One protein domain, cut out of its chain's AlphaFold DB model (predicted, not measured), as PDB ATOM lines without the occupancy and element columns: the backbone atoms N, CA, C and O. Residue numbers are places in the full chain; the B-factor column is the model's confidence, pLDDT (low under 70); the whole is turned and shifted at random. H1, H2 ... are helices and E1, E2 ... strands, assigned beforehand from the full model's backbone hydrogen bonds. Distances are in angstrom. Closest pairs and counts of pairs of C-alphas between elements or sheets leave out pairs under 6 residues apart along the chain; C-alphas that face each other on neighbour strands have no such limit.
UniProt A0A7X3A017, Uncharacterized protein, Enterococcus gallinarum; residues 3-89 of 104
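What this domain is: This is residues 3 to 89 of the 104 residues of an uncharacterized protein of Enterococcus gallinarum (UniProt A0A7X3A017). This is one strongly twisted antiparallel sheet, curled like part of a barrel but left open between its edge strands E1 and E2, with a small helix, H1, over one face. A long last stretch with no named element, residues 69 to 89, folds back to end near the first residue of E1. The 87 printed residues run E1 H1 E2 E3 E4 E5, with sheet order E1 - E5 - E4 - E3 - E2; the class is mostly strand, though under half of the residues are in named elements. The whole is compact, radius of gyration of the C-alphas 12.3 A, spanning 35 by 30 by 23 A.

How they stand to each other: Start at E1, residues 3 to 8, antiparallel to E5, residues 63 to 68; look for N 7 and O 64, 2.9 A apart. H1, residues 15 to 21, is on the sheet at a height of 10.6 A, only just over E4, residues 52 to 57, alone, since two of its C-alphas fall on E5; its closest C-alphas to E4 are Pro 15 and Phe 56, 6.9 A. Every O i to N i+4 pair of H1 is within hydrogen-bond range. E2, residues 35 to 37, and E3, residues 40 to 46, form a hairpin, with N 37 and O 40 at 2.9 A. E2 to E5 make a meander, each strand the antiparallel neighbour of the one before: find N 45 and O 54 at 2.8 A, then N 55 and O 65 at 2.8 A. E1 and E2 are apart.

Where its parts are: Find C-alpha 3 at (-3.135, -14.882, 7.399); E1 runs 14.9 A from there. H1 covers 9.9 A and E2 6.3 A. E3 spans 18.9 A, E4 16.8 A and E5 17.0 A, ending at C-alpha 68, (-4.560, -9.064, 9.789).

The domain as a whole: The farthest C-alphas, Lys 23 and Asn 80, are 36.1 A apart. The printed part has no cut. The link H1 to E2 is long. Look for low confidence, pLDDT under 70, at residues 48 to 49.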
ATOM      1  N   PHE A   3      -2.138 -13.858   7.129       94.06
ATOM      2  CA  PHE A   3      -3.135 -14.882   7.399       94.06
ATOM      3  C   PHE A   3      -3.100 -15.276   8.879       94.06
ATOM      4  O   PHE A   3      -2.025 -15.475   9.449       94.06
ATOM      5  N   ILE A   4      -4.274 -15.345   9.507       94.00
ATOM      6  CA  ILE A   4      -4.428 -15.723  10.915       94.00
ATOM      7  C   ILE A   4      -4.941 -17.152  11.004       94.00
ATOM      8  O   ILE A   4      -4.288 -18.000  11.609       94.00
ATOM      9  N   LYS A   5      -6.129 -17.405  10.446       95.06
ATOM     10  CA  LYS A   5      -6.782 -18.712  10.518       95.06
ATOM     11  C   LYS A   5      -7.871 -18.876   9.467       95.06
ATOM     12  O   LYS A   5      -8.407 -17.895   8.952       95.06
ATOM     13  N   ARG A   6      -8.239 -20.134   9.234       96.44
ATOM     14  CA  ARG A   6      -9.458 -20.549   8.541       96.44
ATOM     15  C   ARG A   6     -10.469 -21.023   9.577       96.44
ATOM     16  O   ARG A   6     -10.120 -21.816  10.446       96.44
ATOM     17  N   GLU A   7     -11.698 -20.543   9.476       94.81
ATOM     18  CA  GLU A   7     -12.827 -21.002  10.281       94.81
ATOM     19  C   GLU A   7     -13.821 -21.689   9.350       94.81
ATOM     20  O   GLU A   7     -14.359 -21.039   8.455       94.81
ATOM     21  N   ASN A   8     -14.038 -22.989   9.534       94.62
ATOM     22  CA  ASN A   8     -15.016 -23.742   8.752       94.62
ATOM     23  C   ASN A   8     -16.389 -23.690   9.426       94.62
ATOM     24  O   ASN A   8     -16.501 -23.623  10.651       94.62
ATOM     25  N   PHE A   9     -17.435 -23.756   8.621       91.38
ATOM     26  CA  PHE A   9     -18.822 -23.786   9.048       91.38
ATOM     27  C   PHE A   9     -19.361 -25.207   8.898       91.38
ATOM     28  O   PHE A   9     -18.982 -25.926   7.979       91.38
ATOM     29  N   GLY A  10     -20.250 -25.620   9.803       86.19
ATOM     30  CA  GLY A  10     -20.940 -26.909   9.671       86.19
ATOM     31  C   GLY A  10     -21.971 -26.924   8.539       86.19
ATOM     32  O   GLY A  10     -22.224 -27.975   7.970       86.19
ATOM     33  N   ASP A  11     -22.511 -25.753   8.195       87.06
ATOM     34  CA  ASP A  11     -23.509 -25.544   7.147       87.06
ATOM     35  C   ASP A  11     -23.220 -24.234   6.406       87.06
ATOM     36  O   ASP A  11     -22.575 -23.329   6.950       87.06
ATOM     37  N   TYR A  12     -23.783 -24.088   5.203       90.38
ATOM     38  CA  TYR A  12     -23.750 -22.828   4.461       90.38
ATOM     39  C   TYR A  12     -24.258 -21.658   5.319       90.38
ATOM     40  O   TYR A  12     -25.385 -21.665   5.832       90.38
ATOM     41  N   ILE A  13     -23.457 -20.596   5.413       88.94
ATOM     42  CA  ILE A  13     -23.840 -19.360   6.098       88.94
ATOM     43  C   ILE A  13     -23.537 -18.144   5.227       88.94
ATOM     44  O   ILE A  13     -22.425 -17.925   4.758       88.94
ATOM     45  N   ARG A  14     -24.546 -17.289   5.039       90.56
ATOM     46  CA  ARG A  14     -24.344 -16.000   4.368       90.56
ATOM     47  C   ARG A  14     -23.372 -15.141   5.192       90.56
ATOM     48  O   ARG A  14     -23.598 -15.024   6.400       90.56
ATOM     49  N   PRO A  15     -22.390 -14.452   4.583       91.25
ATOM     50  CA  PRO A  15     -21.406 -13.649   5.314       91.25
ATOM     51  C   PRO A  15     -22.040 -12.627   6.266       91.25
ATOM     52  O   PRO A  15     -21.677 -12.559   7.434       91.25
ATOM     53  N   ALA A  16     -23.090 -11.922   5.830       89.06
ATOM     54  CA  ALA A  16     -23.819 -10.986   6.690       89.06
ATOM     55  C   ALA A  16     -24.441 -11.667   7.931       89.06
ATOM     56  O   ALA A  16     -24.418 -11.109   9.027       89.06
ATOM     57  N   LYS A  17     -24.951 -12.900   7.786       90.25
ATOM     58  CA  LYS A  17     -25.483 -13.698   8.904       90.25
ATOM     59  C   LYS A  17     -24.360 -14.156   9.838       90.25
ATOM     60  O   LYS A  17     -24.555 -14.149  11.052       90.25
ATOM     61  N   PHE A  18     -23.196 -14.518   9.294       90.88
ATOM     62  CA  PHE A  18     -22.005 -14.820  10.090       90.88
ATOM     63  C   PHE A  18     -21.575 -13.606  10.922       90.88
ATOM     64  O   PHE A  18     -21.399 -13.736  12.134       90.88
ATOM     65  N   CYS A  19     -21.472 -12.424  10.305       88.31
ATOM     66  CA  CYS A  19     -21.114 -11.189  11.002       88.31
ATOM     67  C   CYS A  19     -22.121 -10.859  12.109       88.31
ATOM     68  O   CYS A  19     -21.721 -10.595  13.241       88.31
ATOM     69  N   LEU A  20     -23.425 -10.963  11.821       87.50
ATOM     70  CA  LEU A  20     -24.483 -10.734  12.807       87.50
ATOM     71  C   LEU A  20     -24.385 -11.699  13.999       87.50
ATOM     72  O   LEU A  20     -24.409 -11.257  15.146       87.50
ATOM     73  N   LYS A  21     -24.233 -13.007  13.742       88.38
ATOM     74  CA  LYS A  21     -24.121 -14.044  14.786       88.38
ATOM     75  C   LYS A  21     -22.925 -13.794  15.711       88.38
ATOM     76  O   LYS A  21     -23.031 -14.017  16.913       88.38
ATOM     77  N   ASN A  22     -21.814 -13.314  15.155       86.50
ATOM     78  CA  ASN A  22     -20.580 -13.041  15.893       86.50
ATOM     79  C   ASN A  22     -20.479 -11.600  16.421       86.50
ATOM     80  O   ASN A  22     -19.425 -11.215  16.916       86.50
ATOM     81  N   LYS A  23     -21.555 -10.802  16.334       88.12
ATOM     82  CA  LYS A  23     -21.582  -9.391  16.766       88.12
ATOM     83  C   LYS A  23     -20.510  -8.516  16.085       88.12
ATOM     84  O   LYS A  23     -20.055  -7.530  16.655       88.12
ATOM     85  N   LEU A  24     -20.131  -8.856  14.851       84.62
ATOM     86  CA  LEU A  24     -19.205  -8.098  14.000       84.62
ATOM     87  C   LEU A  24     -19.974  -7.026  13.212       84.62
ATOM     88  O   LEU A  24     -20.058  -7.064  11.983       84.62
ATOM     89  N   TYR A  25     -20.622  -6.109  13.932       79.75
ATOM     90  CA  TYR A  25     -21.459  -5.076  13.327       79.75
ATOM     91  C   TYR A  25     -20.626  -4.126  12.457       79.75
ATOM     92  O   TYR A  25     -19.574  -3.652  12.874       79.75
ATOM     93  N   GLY A  26     -21.115  -3.848  11.248       77.12
ATOM     94  CA  GLY A  26     -20.466  -2.942  10.298       77.12
ATOM     95  C   GLY A  26     -19.434  -3.591   9.373       77.12
ATOM     96  O   GLY A  26     -18.946  -2.912   8.477       77.12
ATOM     97  N   PHE A  27     -19.116  -4.881   9.531       83.75
ATOM     98  CA  PHE A  27     -18.336  -5.592   8.516       83.75
ATOM     99  C   PHE A  27     -19.132  -5.690   7.214       83.75
ATOM    100  O   PHE A  27     -20.206  -6.295   7.173       83.75
ATOM    101  N   GLU A  28     -18.574  -5.138   6.145       87.19
ATOM    102  CA  GLU A  28     -19.210  -5.059   4.835       87.19
ATOM    103  C   GLU A  28     -18.296  -5.605   3.742       87.19
ATOM    104  O   GLU A  28     -17.076  -5.688   3.901       87.19
ATOM    105  N   LYS A  29     -18.897  -6.005   2.620       88.88
ATOM    106  CA  LYS A  29     -18.152  -6.438   1.439       88.88
ATOM    107  C   LYS A  29     -17.359  -5.246   0.892       88.88
ATOM    108  O   LYS A  29     -17.948  -4.241   0.512       88.88
ATOM    109  N   ALA A  30     -16.037  -5.379   0.838       86.62
ATOM    110  CA  ALA A  30     -15.117  -4.288   0.514       86.62
ATOM    111  C   ALA A  30     -15.187  -3.860  -0.958       86.62
ATOM    112  O   ALA A  30     -15.072  -2.681  -1.277       86.62
ATOM    113  N   SER A  31     -15.344  -4.825  -1.866       81.19
ATOM    114  CA  SER A  31     -15.529  -4.581  -3.296       81.19
ATOM    115  C   SER A  31     -16.182  -5.789  -3.969       81.19
ATOM    116  O   SER A  31     -16.317  -6.864  -3.376       81.19
ATOM    117  N   HIS A  32     -16.619  -5.613  -5.218       82.50
ATOM    118  CA  HIS A  32     -17.099  -6.715  -6.057       82.50
ATOM    119  C   HIS A  32     -15.962  -7.554  -6.646       82.50
ATOM    120  O   HIS A  32     -16.216  -8.660  -7.118       82.50
ATOM    121  N   GLU A  33     -14.733  -7.043  -6.593       88.00
ATOM    122  CA  GLU A  33     -13.553  -7.728  -7.099       88.00
ATOM    123  C   GLU A  33     -13.215  -8.939  -6.229       88.00
ATOM    124  O   GLU A  33     -13.577  -9.030  -5.046       88.00
ATOM    125  N   ILE A  34     -12.552  -9.902  -6.858       93.06
ATOM    126  CA  ILE A  34     -12.207 -11.173  -6.238       93.06
ATOM    127  C   ILE A  34     -10.709 -11.262  -5.983       93.06
ATOM    128  O   ILE A  34      -9.889 -10.641  -6.663       93.06
ATOM    129  N   ILE A  35     -10.364 -12.093  -5.015       93.69
ATOM    130  CA  ILE A  35      -9.034 -12.668  -4.886       93.69
ATOM    131  C   ILE A  35      -9.158 -14.183  -4.995       93.69
ATOM    132  O   ILE A  35     -10.044 -14.782  -4.386       93.69
ATOM    133  N   ILE A  36      -8.270 -14.790  -5.768       94.38
ATOM    134  CA  ILE A  36      -8.158 -16.237  -5.891       94.38
ATOM    135  C   ILE A  36      -7.070 -16.685  -4.923       94.38
ATOM    136  O   ILE A  36      -5.918 -16.265  -5.046       94.38
ATOM    137  N   ILE A  37      -7.431 -17.519  -3.951       95.19
ATOM    138  CA  ILE A  37      -6.489 -18.086  -2.983       95.19
ATOM    139  C   ILE A  37      -6.601 -19.600  -3.048       95.19
ATOM    140  O   ILE A  37      -7.669 -20.159  -2.799       95.19
ATOM    141  N   GLU A  38      -5.502 -20.260  -3.400       94.81
ATOM    142  CA  GLU A  38      -5.412 -21.717  -3.533       94.81
ATOM    143  C   GLU A  38      -6.498 -22.285  -4.466       94.81
ATOM    144  O   GLU A  38      -7.020 -23.376  -4.264       94.81
ATOM    145  N   GLY A  39      -6.826 -21.524  -5.518       93.12
ATOM    146  CA  GLY A  39      -7.826 -21.894  -6.524       93.12
ATOM    147  C   GLY A  39      -9.286 -21.641  -6.131       93.12
ATOM    148  O   GLY A  39     -10.172 -22.030  -6.887       93.12
ATOM    149  N   ILE A  40      -9.550 -20.999  -4.991       96.12
ATOM    150  CA  ILE A  40     -10.904 -20.620  -4.563       96.12
ATOM    151  C   ILE A  40     -11.080 -19.107  -4.714       96.12
ATOM    152  O   ILE A  40     -10.212 -18.334  -4.309       96.12
ATOM    153  N   ASP A  41     -12.221 -18.692  -5.261       95.88
ATOM    154  CA  ASP A  41     -12.592 -17.286  -5.414       95.88
ATOM    155  C   ASP A  41     -13.174 -16.743  -4.106       95.88
ATOM    156  O   ASP A  41     -14.184 -17.258  -3.618       95.88
ATOM    157  N   TYR A  42     -12.616 -15.649  -3.585       96.31
ATOM    158  CA  TYR A  42     -13.115 -14.966  -2.391       96.31
ATOM    159  C   TYR A  42     -13.477 -13.511  -2.666       96.31
ATOM    160  O   TYR A  42     -12.867 -12.842  -3.500       96.31
ATOM    161  N   ASN A  43     -14.409 -12.982  -1.873       95.62
ATOM    162  CA  ASN A  43     -14.561 -11.543  -1.690       95.62
ATOM    163  C   ASN A  43     -14.021 -11.111  -0.332       95.62
ATOM    164  O   ASN A  43     -14.257 -11.764   0.690       95.62
ATOM    165  N   TRP A  44     -13.383  -9.945  -0.321       94.00
ATOM    166  CA  TRP A  44     -12.974  -9.288   0.907       94.00
ATOM    167  C   TRP A  44     -14.151  -8.640   1.624       94.00
ATOM    168  O   TRP A  44     -14.997  -7.990   1.014       94.00
ATOM    169  N   TRP A  45     -14.151  -8.781   2.942       93.19
ATOM    170  CA  TRP A  45     -15.048  -8.122   3.874       93.19
ATOM    171  C   TRP A  45     -14.210  -7.385   4.915       93.19
ATOM    172  O   TRP A  45     -13.269  -7.961   5.472       93.19
ATOM    173  N   ILE A  46     -14.514  -6.110   5.149       88.81
ATOM    174  CA  ILE A  46     -13.721  -5.220   6.004       88.81
ATOM    175  C   ILE A  46     -14.612  -4.366   6.898       88.81
ATOM    176  O   ILE A  46     -15.782  -4.144   6.596       88.81
ATOM    177  N   TYR A  47     -14.020  -3.851   7.971       82.56
ATOM    178  CA  TYR A  47     -14.566  -2.748   8.749       82.56
ATOM    179  C   TYR A  47     -13.611  -1.555   8.665       82.56
ATOM    180  O   TYR A  47     -12.398  -1.724   8.797       82.56
ATOM    181  N   ASN A  48     -14.150  -0.352   8.448       67.62
ATOM    182  CA  ASN A  48     -13.396   0.861   8.090       67.62
ATOM    183  C   ASN A  48     -12.375   1.351   9.131       67.62
ATOM    184  O   ASN A  48     -11.645   2.295   8.857       67.62
ATOM    185  N   SER A  49     -12.284   0.738  10.308       67.56
ATOM    186  CA  SER A  49     -11.237   1.039  11.291       67.56
ATOM    187  C   SER A  49     -10.509  -0.201  11.802       67.56
ATOM    188  O   SER A  49      -9.667  -0.084  12.694       67.56
ATOM    189  N   ASP A  50     -10.844  -1.387  11.292       72.69
ATOM    190  CA  ASP A  50     -10.306  -2.630  11.826       72.69
ATOM    191  C   ASP A  50      -9.019  -3.040  11.106       72.69
ATOM    192  O   ASP A  50      -8.871  -2.944   9.884       72.69
ATOM    193  N   ARG A  51      -8.071  -3.545  11.894       85.00
ATOM    194  CA  ARG A  51      -6.857  -4.193  11.394       85.00
ATOM    195  C   ARG A  51      -7.134  -5.608  10.911       85.00
ATOM    196  O   ARG A  51      -6.191  -6.303  10.548       85.00
ATOM    197  N   TYR A  52      -8.389  -6.035  10.880       86.44
ATOM    198  CA  TYR A  52      -8.784  -7.342  10.392       86.44
ATOM    199  C   TYR A  52      -9.628  -7.245   9.125       86.44
ATOM    200  O   TYR A  52     -10.425  -6.330   8.927       86.44
ATOM    201  N   CYS A  53      -9.440  -8.223   8.250       90.88
ATOM    202  CA  CYS A  53     -10.316  -8.458   7.116       90.88
ATOM    203  C   CYS A  53     -10.615  -9.945   6.987       90.88
ATOM    204  O   CYS A  53      -9.832 -10.803   7.401       90.88
ATOM    205  N   MET A  54     -11.766 -10.237   6.403       94.38
ATOM    206  CA  MET A  54     -12.235 -11.588   6.151       94.38
ATOM    207  C   MET A  54     -12.317 -11.828   4.649       94.38
ATOM    208  O   MET A  54     -12.729 -10.937   3.912       94.38
ATOM    209  N   ALA A  55     -11.955 -13.022   4.198       96.00
ATOM    210  CA  ALA A  55     -12.232 -13.482   2.847       96.00
ATOM    211  C   ALA A  55     -13.285 -14.588   2.929       96.00
ATOM    212  O   ALA A  55     -13.039 -15.634   3.533       96.00
ATOM    213  N   PHE A  56     -14.455 -14.348   2.345       96.31
ATOM    214  CA  PHE A  56     -15.499 -15.364   2.207       96.31
ATOM    215  C   PHE A  56     -15.488 -15.904   0.780       96.31
ATOM    216  O   PHE A  56     -15.390 -15.084  -0.141       96.31
ATOM    217  N   PRO A  57     -15.614 -17.230   0.582       95.88
ATOM    218  CA  PRO A  57     -15.820 -17.803  -0.740       95.88
ATOM    219  C   PRO A  57     -16.971 -17.108  -1.471       95.88
ATOM    220  O   PRO A  57     -17.946 -16.670  -0.857       95.88
ATOM    221  N   THR A  58     -16.870 -16.981  -2.789       93.94
ATOM    222  CA  THR A  58     -17.951 -16.401  -3.603       93.94
ATOM    223  C   THR A  58     -19.078 -17.401  -3.867       93.94
ATOM    224  O   THR A  58     -20.227 -17.001  -4.062       93.94
ATOM    225  N   LYS A  59     -18.755 -18.698  -3.839       92.31
ATOM    226  CA  LYS A  59     -19.663 -19.840  -3.988       92.31
ATOM    227  C   LYS A  59     -19.480 -20.778  -2.802       92.31
ATOM    228  O   LYS A  59     -18.407 -20.783  -2.212       92.31
ATOM    229  N   ASP A  60     -20.530 -21.526  -2.467       90.88
ATOM    230  CA  ASP A  60     -20.497 -22.580  -1.445       90.88
ATOM    231  C   ASP A  60     -19.818 -22.129  -0.144       90.88
ATOM    232  O   ASP A  60     -18.806 -22.670   0.275       90.88
ATOM    233  N   ILE A  61     -20.366 -21.070   0.465       93.50
ATOM    234  CA  ILE A  61     -19.788 -20.371   1.625       93.50
ATOM    235  C   ILE A  61     -19.802 -21.276   2.866       93.50
ATOM    236  O   ILE A  61     -20.714 -21.216   3.694       93.50
ATOM    237  N   ASP A  62     -18.775 -22.109   2.968       94.81
ATOM    238  CA  ASP A  62     -18.539 -23.143   3.977       94.81
ATOM    239  C   ASP A  62     -17.392 -22.780   4.934       94.81
ATOM    240  O   ASP A  62     -17.147 -23.484   5.910       94.81
ATOM    241  N   HIS A  63     -16.686 -21.677   4.687       96.56
ATOM    242  CA  HIS A  63     -15.646 -21.176   5.577       96.56
ATOM    243  C   HIS A  63     -15.405 -19.671   5.417       96.56
ATOM    244  O   HIS A  63     -15.928 -19.008   4.520       96.56
ATOM    245  N   VAL A  64     -14.572 -19.130   6.301       96.44
ATOM    246  CA  VAL A  64     -13.988 -17.797   6.177       96.44
ATOM    247  C   VAL A  64     -12.503 -17.842   6.499       96.44
ATOM    248  O   VAL A  64     -12.058 -18.530   7.422       96.44
ATOM    249  N   LEU A  65     -11.728 -17.083   5.736       96.75
ATOM    250  CA  LEU A  65     -10.320 -16.840   6.008       96.75
ATOM    251  C   LEU A  65     -10.174 -15.501   6.725       96.75
ATOM    252  O   LEU A  65     -10.649 -14.475   6.240       96.75
ATOM    253  N   LEU A  66      -9.511 -15.500   7.877       94.31
ATOM    254  CA  LEU A  66      -9.263 -14.301   8.668       94.31
ATOM    255  C   LEU A  66      -7.825 -13.824   8.468       94.31
ATOM    256  O   LEU A  66      -6.874 -14.603   8.596       94.31
ATOM    257  N   PHE A  67      -7.669 -12.527   8.224       92.50
ATOM    258  CA  PHE A  67      -6.381 -11.885   8.012       92.50
ATOM    259  C   PHE A  67      -6.229 -10.638   8.878       92.50
ATOM    260  O   PHE A  67      -7.183  -9.900   9.111       92.50
ATOM    261  N   GLU A  68      -4.999 -10.368   9.299       89.75
ATOM    262  CA  GLU A  68      -4.560  -9.064   9.789       89.75
ATOM    263  C   GLU A  68      -4.064  -8.215   8.610       89.75
ATOM    264  O   GLU A  68      -3.276  -8.678   7.778       89.75
ATOM    265  N   ARG A  69      -4.460  -6.950   8.538       84.56
ATOM    266  CA  ARG A  69      -4.069  -6.010   7.487       84.56
ATOM    267  C   ARG A  69      -3.498  -4.722   8.061       84.56
ATOM    268  O   ARG A  69      -3.812  -4.305   9.171       84.56
ATOM    269  N   ASP A  70      -2.682  -4.072   7.242       79.38
ATOM    270  CA  ASP A  70      -2.467  -2.640   7.386       79.38
ATOM    271  C   ASP A  70      -3.699  -1.936   6.801       79.38
ATOM    272  O   ASP A  70      -4.115  -2.235   5.677       79.38
ATOM    273  N   PHE A  71      -4.321  -1.054   7.580       74.81
ATOM    274  CA  PHE A  71      -5.500  -0.311   7.146       74.81
ATOM    275  C   PHE A  71      -5.182   0.609   5.956       74.81
ATOM    276  O   PHE A  71      -6.024   0.789   5.081       74.81
ATOM    277  N   GLN A  72      -3.951   1.123   5.872       76.19
ATOM    278  CA  GLN A  72      -3.524   2.013   4.788       76.19
ATOM    279  C   GLN A  72      -3.179   1.265   3.495       76.19
ATOM    280  O   GLN A  72      -3.171   1.857   2.416       76.19
ATOM    281  N   ALA A  73      -2.901  -0.039   3.576       77.31
ATOM    282  CA  ALA A  73      -2.594  -0.845   2.404       77.31
ATOM    283  C   ALA A  73      -3.872  -1.214   1.640       77.31
ATOM    284  O   ALA A  73      -4.898  -1.551   2.241       77.31
ATOM    285  N   ARG A  74      -3.785  -1.207   0.305       82.75
ATOM    286  CA  ARG A  74      -4.837  -1.750  -0.561       82.75
ATOM    287  C   ARG A  74      -5.000  -3.250  -0.318       82.75
ATOM    288  O   ARG A  74      -4.032  -3.948  -0.001       82.75
ATOM    289  N   LEU A  75      -6.229  -3.736  -0.468       87.25
ATOM    290  CA  LEU A  75      -6.500  -5.167  -0.453       87.25
ATOM    291  C   LEU A  75      -5.922  -5.794  -1.732       87.25
ATOM    292  O   LEU A  75      -6.097  -5.214  -2.803       87.25
ATOM    293  N   PRO A  76      -5.231  -6.940  -1.639       88.94
ATOM    294  CA  PRO A  76      -4.789  -7.666  -2.818       88.94
ATOM    295  C   PRO A  76      -5.994  -8.236  -3.566       88.94
ATOM    296  O   PRO A  76      -6.962  -8.687  -2.955       88.94
ATOM    297  N   LEU A  77      -5.918  -8.210  -4.887       89.94
ATOM    298  CA  LEU A  77      -6.940  -8.694  -5.806       89.94
ATOM    299  C   LEU A  77      -6.253  -9.589  -6.831       89.94
ATOM    300  O   LEU A  77      -5.044  -9.468  -7.034       89.94
ATOM    301  N   SER A  78      -7.009 -10.492  -7.444       86.88
ATOM    302  CA  SER A  78      -6.492 -11.324  -8.528       86.88
ATOM    303  C   SER A  78      -6.840 -10.710  -9.876       86.88
ATOM    304  O   SER A  78      -8.013 -10.506 -10.189       86.88
ATOM    305  N   HIS A  79      -5.823 -10.497 -10.705       83.06
ATOM    306  CA  HIS A  79      -5.973 -10.143 -12.113       83.06
ATOM    307  C   HIS A  79      -5.252 -11.177 -12.988       83.06
ATOM    308  O   HIS A  79      -4.257 -11.761 -12.578       83.06
ATOM    309  N   ASN A  80      -5.739 -11.425 -14.207       74.81
ATOM    310  CA  ASN A  80      -5.012 -12.198 -15.230       74.81
ATOM    311  C   ASN A  80      -4.429 -13.556 -14.761       74.81
ATOM    312  O   ASN A  80      -3.278 -13.873 -15.050       74.81
ATOM    313  N   GLY A  81      -5.213 -14.372 -14.050       72.88
ATOM    314  CA  GLY A  81      -4.788 -15.715 -13.621       72.88
ATOM    315  C   GLY A  81      -3.931 -15.756 -12.352       72.88
ATOM    316  O   GLY A  81      -3.446 -16.826 -11.983       72.88
ATOM    317  N   GLU A  82      -3.762 -14.628 -11.659       85.44
ATOM    318  CA  GLU A  82      -3.126 -14.585 -10.341       85.44
ATOM    319  C   GLU A  82      -3.861 -15.466  -9.325       85.44
ATOM    320  O   GLU A  82      -5.049 -15.279  -9.050       85.44
ATOM    321  N   ASN A  83      -3.120 -16.394  -8.724       90.00
ATOM    322  CA  ASN A  83      -3.596 -17.294  -7.684       90.00
ATOM    323  C   ASN A  83      -2.624 -17.252  -6.504       90.00
ATOM    324  O   ASN A  83      -1.475 -17.689  -6.612       90.00
ATOM    325  N   TYR A  84      -3.091 -16.703  -5.389       91.25
ATOM    326  CA  TYR A  84      -2.303 -16.525  -4.180       91.25
ATOM    327  C   TYR A  84      -2.283 -17.808  -3.352       91.25
ATOM    328  O   TYR A  84      -3.232 -18.589  -3.333       91.25
ATOM    329  N   ARG A  85      -1.216 -18.007  -2.587       91.19
ATOM    330  CA  ARG A  85      -1.138 -19.034  -1.544       91.19
ATOM    331  C   ARG A  85      -1.345 -18.388  -0.186       91.19
ATOM    332  O   ARG A  85      -0.922 -17.253   0.034       91.19
ATOM    333  N   LEU A  86      -1.890 -19.119   0.788       91.38
ATOM    334  CA  LEU A  86      -1.984 -18.602   2.163       91.38
ATOM    335  C   LEU A  86      -0.606 -18.211   2.721       91.38
ATOM    336  O   LEU A  86      -0.467 -17.254   3.484       91.38
ATOM    337  N   THR A  87       0.439 -18.908   2.268       89.12
ATOM    338  CA  THR A  87       1.836 -18.623   2.599       89.12
ATOM    339  C   THR A  87       2.368 -17.303   2.053       89.12
ATOM    340  O   THR A  87       3.430 -16.874   2.504       89.12
ATOM    341  N   ASP A  88       1.677 -16.658   1.122       86.81
ATOM    342  CA  ASP A  88       2.073 -15.345   0.608       86.81
ATOM    343  C   ASP A  88       1.688 -14.242   1.613       86.81
ATOM    344  O   ASP A  88       2.327 -13.193   1.705       86.81
ATOM    345  N   PHE A  89       0.727 -14.528   2.497       89.31
ATOM    346  CA  PHE A  89       0.259 -13.643   3.561       89.31
ATOM    347  C   PHE A  89       1.002 -13.899   4.880       89.31
ATOM    348  O   PHE A  89       0.403 -14.218   5.907       89.31
TER     349      PHE A  89